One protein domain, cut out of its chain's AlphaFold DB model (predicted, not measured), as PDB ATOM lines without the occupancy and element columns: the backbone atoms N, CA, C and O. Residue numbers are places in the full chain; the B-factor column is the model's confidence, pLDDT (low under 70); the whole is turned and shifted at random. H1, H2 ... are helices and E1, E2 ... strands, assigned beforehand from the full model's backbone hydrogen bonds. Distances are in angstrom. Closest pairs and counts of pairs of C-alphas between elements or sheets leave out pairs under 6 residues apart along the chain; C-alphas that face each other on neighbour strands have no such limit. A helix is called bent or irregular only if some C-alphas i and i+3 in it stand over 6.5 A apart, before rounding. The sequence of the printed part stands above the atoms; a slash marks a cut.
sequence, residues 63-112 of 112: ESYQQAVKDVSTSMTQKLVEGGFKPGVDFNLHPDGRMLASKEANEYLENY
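Overview. This is residues 63 to 112 of the 112 residues of an uncharacterized protein of Nostoc sp. UIC 10630 (UniProt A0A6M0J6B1). One long helix, H1, makes the long axis of the domain, and a small two-stranded hairpin, E1 and E2, lies over the later part of it, near residues 73 to 81. A short helix, H2, follows the hairpin and stands steeply to H1, packing on residues 76 to 80 near its C-terminal end. The printed part has 50 residues with two named helices and two named strands, in the order H1, E1, E2, H2; the sheet has the order E1 - E2 and is antiparallel, and the class is mostly helix. The whole is compact, with a radius of gyration of the C-alphas of 10.8 A, and elongated in outline, with spans of 32 by 20 by 14 A.

Along the chain. H1 holds residues 63 to 82 and measures 28.5 A from its first to its last C-alpha; it begins with C-alpha 63 at (-15.198, 88.754, -11.588) and ends with C-alpha 82 at (10.355, 76.101, -10.912). E1 holds residues 91 to 93 and measures 6.9 A. E2 holds residues 99 to 101 and measures 6.1 A. H2 holds residues 103 to 110, measures 10.6 A, and ends with C-alpha 110 at (12.411, 90.294, -13.808).

Arrangement. H1 and H2 touch, with residues 76 to 80 of H1 alone; the closest C-alphas, those of Leu 80 and Ala 105, are 6.8 A apart. The two helices stand at a steep tilt of 64 degrees and run opposite ways. The closest C-alphas of H1 and E1, those of Ser 73 and Leu 93, are 7.6 A apart. H1 and E2 are only just apart, with their closest C-alphas at 8.1 A. E1 and E2 form an antiparallel hairpin, with 175 degrees between their directions. Across it, N 92 and O 100 are 2.8 A apart and N 100 and O 92 are 2.9 A apart, both within hydrogen-bond range. The closest C-alphas of E1 and H2, those of Phe 91 and Ala 105, are 7.3 A apart. In H1 and H2 every O i to N i+4 pair is within hydrogen-bond range, and neither helix is bent.

Size, cuts and confidence. The two C-alphas farthest apart, those of Glu 63 and Glu 104, are 32.5 A apart. The printed part has no cut, and it ends at Tyr 112, the chain's last residue. The links E1 to E2 and E2 to H2 are tight, the link H1 to E1, of 8 residues, is short, and no link is long. The mean pLDDT of the printed part is 89.6, and one residue, 112, is under 70.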
ATOM      1  N   GLU A  63     -15.497  90.183 -11.418       90.50
ATOM      2  CA  GLU A  63     -15.198  88.754 -11.588       90.50
ATOM      3  C   GLU A  63     -14.006  88.540 -12.528       90.50
ATOM      4  O   GLU A  63     -13.063  87.833 -12.175       90.50
ATOM      5  N   SER A  64     -14.001  89.219 -13.679       91.25
ATOM      6  CA  SER A  64     -12.893  89.187 -14.640       91.25
ATOM      7  C   SER A  64     -11.585  89.656 -14.007       91.25
ATOM      8  O   SER A  64     -10.547  89.019 -14.178       91.25
ATOM      9  N   TYR A  65     -11.633  90.744 -13.232       90.44
ATOM     10  CA  TYR A  65     -10.476  91.255 -12.507       90.44
ATOM     11  C   TYR A  65      -9.944  90.232 -11.494       90.44
ATOM     12  O   TYR A  65      -8.751  89.936 -11.484       90.44
ATOM     13  N   GLN A  66     -10.817  89.648 -10.667       89.81
ATOM     14  CA  GLN A  66     -10.419  88.644  -9.674       89.81
ATOM     15  C   GLN A  66      -9.817  87.394 -10.323       89.81
ATOM     16  O   GLN A  66      -8.820  86.864  -9.828       89.81
ATOM     17  N   GLN A  67     -10.387  86.944 -11.442       91.12
ATOM     18  CA  GLN A  67      -9.860  85.809 -12.191       91.12
ATOM     19  C   GLN A  67      -8.474  86.126 -12.769       91.12
ATOM     20  O   GLN A  67      -7.546  85.346 -12.573       91.12
ATOM     21  N   ALA A  68      -8.289  87.308 -13.366       89.44
ATOM     22  CA  ALA A  68      -6.989  87.745 -13.875       89.44
ATOM     23  C   ALA A  68      -5.924  87.835 -12.766       89.44
ATOM     24  O   ALA A  68      -4.809  87.346 -12.941       89.44
ATOM     25  N   VAL A  69      -6.267  88.395 -11.598       88.25
ATOM     26  CA  VAL A  69      -5.362  88.443 -10.434       88.25
ATOM     27  C   VAL A  69      -4.958  87.033 -10.002       88.25
ATOM     28  O   VAL A  69      -3.779  86.778  -9.740       88.25
ATOM     29  N   LYS A  70      -5.911  86.097  -9.957       89.62
ATOM     30  CA  LYS A  70      -5.651  84.700  -9.598       89.62
ATOM     31  C   LYS A  70      -4.739  84.007 -10.610       89.62
ATOM     32  O   LYS A  70      -3.814  83.306 -10.198       89.62
ATOM     33  N   ASP A  71      -4.973  84.207 -11.902       90.88
ATOM     34  CA  ASP A  71      -4.196  83.573 -12.970       90.88
ATOM     35  C   ASP A  71      -2.748  84.071 -12.974       90.88
ATOM     36  O   ASP A  71      -1.813  83.265 -12.980       90.88
ATOM     37  N   VAL A  72      -2.548  85.389 -12.854       87.69
ATOM     38  CA  VAL A  72      -1.212  85.994 -12.742       87.69
ATOM     39  C   VAL A  72      -0.493  85.495 -11.490       87.69
ATOM     40  O   VAL A  72       0.651  85.049 -11.573       87.69
ATOM     41  N   SER A  73      -1.173  85.494 -10.341       88.31
ATOM     42  CA  SER A  73      -0.586  85.030  -9.078       88.31
ATOM     43  C   SER A  73      -0.189  83.553  -9.131       88.31
ATOM     44  O   SER A  73       0.868  83.167  -8.625       88.31
ATOM     45  N   THR A  74      -1.016  82.721  -9.770       90.38
ATOM     46  CA  THR A  74      -0.743  81.290  -9.966       90.38
ATOM     47  C   THR A  74       0.477  81.098 -10.861       90.38
ATOM     48  O   THR A  74       1.379  80.343 -10.502       90.38
ATOM     49  N   SER A  75       0.545  81.822 -11.982       90.81
ATOM     50  CA  SER A  75       1.678  81.757 -12.909       90.81
ATOM     51  C   SER A  75       2.985  82.221 -12.258       90.81
ATOM     52  O   SER A  75       3.991  81.521 -12.354       90.81
ATOM     53  N   MET A  76       2.980  83.344 -11.532       90.06
ATOM     54  CA  MET A  76       4.161  83.819 -10.797       90.06
ATOM     55  C   MET A  76       4.628  82.804  -9.752       90.06
ATOM     56  O   MET A  76       5.820  82.520  -9.653       90.06
ATOM     57  N   THR A  77       3.690  82.221  -9.001       91.31
ATOM     58  CA  THR A  77       3.997  81.193  -7.998       91.31
ATOM     59  C   THR A  77       4.647  79.970  -8.644       91.31
ATOM     60  O   THR A  77       5.642  79.469  -8.129       91.31
ATOM     61  N   GLN A  78       4.120  79.505  -9.782       92.81
ATOM     62  CA  GLN A  78       4.695  78.382 -10.525       92.81
ATOM     63  C   GLN A  78       6.120  78.685 -10.991       92.81
ATOM     64  O   GLN A  78       7.018  77.903 -10.693       92.81
ATOM     65  N   LYS A  79       6.350  79.849 -11.614       93.00
ATOM     66  CA  LYS A  79       7.689  80.266 -12.060       93.00
ATOM     67  C   LYS A  79       8.698  80.279 -10.915       93.00
ATOM     68  O   LYS A  79       9.790  79.742 -11.051       93.00
ATOM     69  N   LEU A  80       8.335  80.859  -9.771       93.94
ATOM     70  CA  LEU A  80       9.215  80.902  -8.601       93.94
ATOM     71  C   LEU A  80       9.552  79.499  -8.085       93.94
ATOM     72  O   LEU A  80      10.713  79.205  -7.810       93.94
ATOM     73  N   VAL A  81       8.562  78.610  -7.997       94.50
ATOM     74  CA  VAL A  81       8.791  77.222  -7.568       94.50
ATOM     75  C   VAL A  81       9.687  76.471  -8.558       94.50
ATOM     76  O   VAL A  81      10.592  75.755  -8.133       94.50
ATOM     77  N   GLU A  82       9.491  76.662  -9.862       94.25
ATOM     78  CA  GLU A  82      10.355  76.101 -10.912       94.25
ATOM     79  C   GLU A  82      11.789  76.647 -10.842       94.25
ATOM     80  O   GLU A  82      12.744  75.912 -11.092       94.25
ATOM     81  N   GLY A  83      11.952  77.905 -10.423       93.31
ATOM     82  CA  GLY A  83      13.240  78.529 -10.115       93.31
ATOM     83  C   GLY A  83      13.898  78.059  -8.819       93.31
ATOM     84  O   GLY A  83      15.012  78.479  -8.516       93.31
ATOM     85  N   GLY A  84      13.237  77.185  -8.053       95.56
ATOM     86  CA  GLY A  84      13.740  76.644  -6.791       95.56
ATOM     87  C   GLY A  84      13.422  77.488  -5.553       95.56
ATOM     88  O   GLY A  84      13.870  77.134  -4.460       95.56
ATOM     89  N   PHE A  85      12.637  78.560  -5.692       96.38
ATOM     90  CA  PHE A  85      12.193  79.399  -4.579       96.38
ATOM     91  C   PHE A  85      11.033  78.749  -3.820       96.38
ATOM     92  O   PHE A  85      10.154  78.102  -4.395       96.38
ATOM     93  N   LYS A  86      11.007  78.928  -2.500       94.75
ATOM     94  CA  LYS A  86      10.055  78.280  -1.597       94.75
ATOM     95  C   LYS A  86       9.019  79.274  -1.057       94.75
ATOM     96  O   LYS A  86       9.400  80.268  -0.430       94.75
ATOM     97  N   PRO A  87       7.712  78.981  -1.194       92.31
ATOM     98  CA  PRO A  87       6.664  79.742  -0.520       92.31
ATOM     99  C   PRO A  87       6.868  79.748   1.002       92.31
ATOM    100  O   PRO A  87       7.278  78.741   1.580       92.31
ATOM    101  N   GLY A  88       6.573  80.865   1.666       90.62
ATOM    102  CA  GLY A  88       6.769  81.029   3.110       90.62
ATOM    103  C   GLY A  88       8.198  81.377   3.527       90.62
ATOM    104  O   GLY A  88       8.399  81.801   4.664       90.62
ATOM    105  N   VAL A  89       9.174  81.225   2.627       92.19
ATOM    106  CA  VAL A  89      10.594  81.513   2.882       92.19
ATOM    107  C   VAL A  89      11.077  82.613   1.947       92.19
ATOM    108  O   VAL A  89      11.438  83.693   2.403       92.19
ATOM    109  N   ASP A  90      11.026  82.347   0.644       93.75
ATOM    110  CA  ASP A  90      11.524  83.251  -0.390       93.75
ATOM    111  C   ASP A  90      10.431  84.188  -0.901       93.75
ATOM    112  O   ASP A  90      10.725  85.275  -1.385       93.75
ATOM    113  N   PHE A  91       9.161  83.796  -0.786       94.00
ATOM    114  CA  PHE A  91       8.038  84.663  -1.122       94.00
ATOM    115  C   PHE A  91       6.750  84.290  -0.386       94.00
ATOM    116  O   PHE A  91       6.559  83.154   0.045       94.00
ATOM    117  N   ASN A  92       5.841  85.255  -0.275       91.06
ATOM    118  CA  ASN A  92       4.494  85.115   0.255       91.06
ATOM    119  C   ASN A  92       3.506  85.878  -0.624       91.06
ATOM    120  O   ASN A  92       3.735  87.037  -0.971       91.06
ATOM    121  N   LEU A  93       2.389  85.233  -0.946       86.00
ATOM    122  CA  LEU A  93       1.301  85.827  -1.710       86.00
ATOM    123  C   LEU A  93       0.157  86.210  -0.764       86.00
ATOM    124  O   LEU A  93      -0.356  85.374  -0.020       86.00
ATOM    125  N   HIS A  94      -0.255  87.470  -0.811       83.50
ATOM    126  CA  HIS A  94      -1.454  87.942  -0.144       83.50
ATOM    127  C   HIS A  94      -2.714  87.516  -0.914       83.50
ATOM    128  O   HIS A  94      -2.695  87.440  -2.144       83.50
ATOM    129  N   PRO A  95      -3.850  87.307  -0.221       72.88
ATOM    130  CA  PRO A  95      -5.126  86.986  -0.868       72.88
ATOM    131  C   PRO A  95      -5.618  88.035  -1.878       72.88
ATOM    132  O   PRO A  95      -6.458  87.724  -2.715       72.88
ATOM    133  N   ASP A  96      -5.112  89.268  -1.797       72.94
ATOM    134  CA  ASP A  96      -5.409  90.358  -2.734       72.94
ATOM    135  C   ASP A  96      -4.506  90.358  -3.985       72.94
ATOM    136  O   ASP A  96      -4.605  91.258  -4.816       72.94
ATOM    137  N   GLY A  97      -3.634  89.355  -4.130       75.56
ATOM    138  CA  GLY A  97      -2.719  89.202  -5.260       75.56
ATOM    139  C   GLY A  97      -1.373  89.905  -5.094       75.56
ATOM    140  O   GLY A  97      -0.510  89.761  -5.959       75.56
ATOM    141  N   ARG A  98      -1.140  90.647  -4.002       83.06
ATOM    142  CA  ARG A  98       0.179  91.246  -3.742       83.06
ATOM    143  C   ARG A  98       1.178  90.180  -3.319       83.06
ATOM    144  O   ARG A  98       0.875  89.335  -2.484       83.06
ATOM    145  N   MET A  99       2.395  90.251  -3.842       88.19
ATOM    146  CA  MET A  99       3.468  89.332  -3.479       88.19
ATOM    147  C   MET A  99       4.578  90.076  -2.743       88.19
ATOM    148  O   MET A  99       5.042  91.124  -3.185       88.19
ATOM    149  N   LEU A 100       5.008  89.513  -1.620       90.06
ATOM    150  CA  LEU A 100       6.263  89.860  -0.969       90.06
ATOM    151  C   LEU A 100       7.268  88.780  -1.341       90.06
ATOM    152  O   LEU A 100       7.054  87.624  -0.999       90.06
ATOM    153  N   ALA A 101       8.337  89.144  -2.032       92.56
ATOM    154  CA  ALA A 101       9.378  88.218  -2.456       92.56
ATOM    155  C   ALA A 101      10.757  88.723  -2.016       92.56
ATOM    156  O   ALA A 101      10.956  89.929  -1.836       92.56
ATOM    157  N   SER A 102      11.701  87.802  -1.821       93.06
ATOM    158  CA  SER A 102      13.107  88.108  -1.577       93.06
ATOM    159  C   SER A 102      13.706  88.864  -2.766       93.06
ATOM    160  O   SER A 102      13.123  88.928  -3.853       93.06
ATOM    161  N   LYS A 103      14.881  89.466  -2.571       94.00
ATOM    162  CA  LYS A 103      15.560  90.200  -3.645       94.00
ATOM    163  C   LYS A 103      15.858  89.273  -4.824       94.00
ATOM    164  O   LYS A 103      15.562  89.618  -5.958       94.00
ATOM    165  N   GLU A 104      16.358  88.079  -4.530       93.62
ATOM    166  CA  GLU A 104      16.715  87.059  -5.511       93.62
ATOM    167  C   GLU A 104      15.486  86.541  -6.270       93.62
ATOM    168  O   GLU A 104      15.545  86.347  -7.482       93.62
ATOM    169  N   ALA A 105      14.355  86.356  -5.581       92.06
ATOM    170  CA  ALA A 105      13.100  85.942  -6.206       92.06
ATOM    171  C   ALA A 105      12.525  87.031  -7.130       92.06
ATOM    172  O   ALA A 105      12.028  86.718  -8.212       92.06
ATOM    173  N   ASN A 106      12.622  88.309  -6.741       91.88
ATOM    174  CA  ASN A 106      12.233  89.427  -7.607       91.88
ATOM    175  C   ASN A 106      13.146  89.532  -8.835       91.88
ATOM    176  O   ASN A 106      12.646  89.590  -9.953       91.88
ATOM    177  N   GLU A 107      14.468  89.480  -8.647       93.62
ATOM    178  CA  GLU A 107      15.429  89.498  -9.757       93.62
ATOM    179  C   GLU A 107      15.198  88.325 -10.719       93.62
ATOM    180  O   GLU A 107      15.297  88.482 -11.934       93.62
ATOM    181  N   TYR A 108      14.844  87.146 -10.207       92.88
ATOM    182  CA  TYR A 108      14.489  86.003 -11.042       92.88
ATOM    183  C   TYR A 108      13.237  86.253 -11.893       92.88
ATOM    184  O   TYR A 108      13.233  85.928 -13.077       92.88
ATOM    185  N   LEU A 109      12.190  86.846 -11.312       89.50
ATOM    186  CA  LEU A 109      10.959  87.185 -12.032       89.50
ATOM    187  C   LEU A 109      11.162  88.284 -13.085       89.50
ATOM    188  O   LEU A 109      10.487  88.256 -14.109       89.50
ATOM    189  N   GLU A 110      12.073  89.229 -12.852       87.81
ATOM    190  CA  GLU A 110      12.411  90.294 -13.808       87.81
ATOM    191  C   GLU A 110      13.182  89.779 -15.034       87.81
ATOM    192  O   GLU A 110      13.112  90.383 -16.104       87.81
ATOM    193  N   ASN A 111      13.905  88.665 -14.890       85.44
ATOM    194  CA  ASN A 111      14.757  88.082 -15.931       85.44
ATOM    195  C   ASN A 111      14.103  86.911 -16.696       85.44
ATOM    196  O   ASN A 111      14.800  86.205 -17.431       85.44
ATOM    197  N   TYR A 112      12.799  86.690 -16.512       67.62
ATOM    198  CA  TYR A 112      12.030  85.578 -17.088       67.62
ATOM    199  C   TYR A 112      11.159  86.022 -18.266       67.62
ATOM    200  O   TYR A 112      11.189  85.345 -19.317       67.62
TER     201      TYR A 112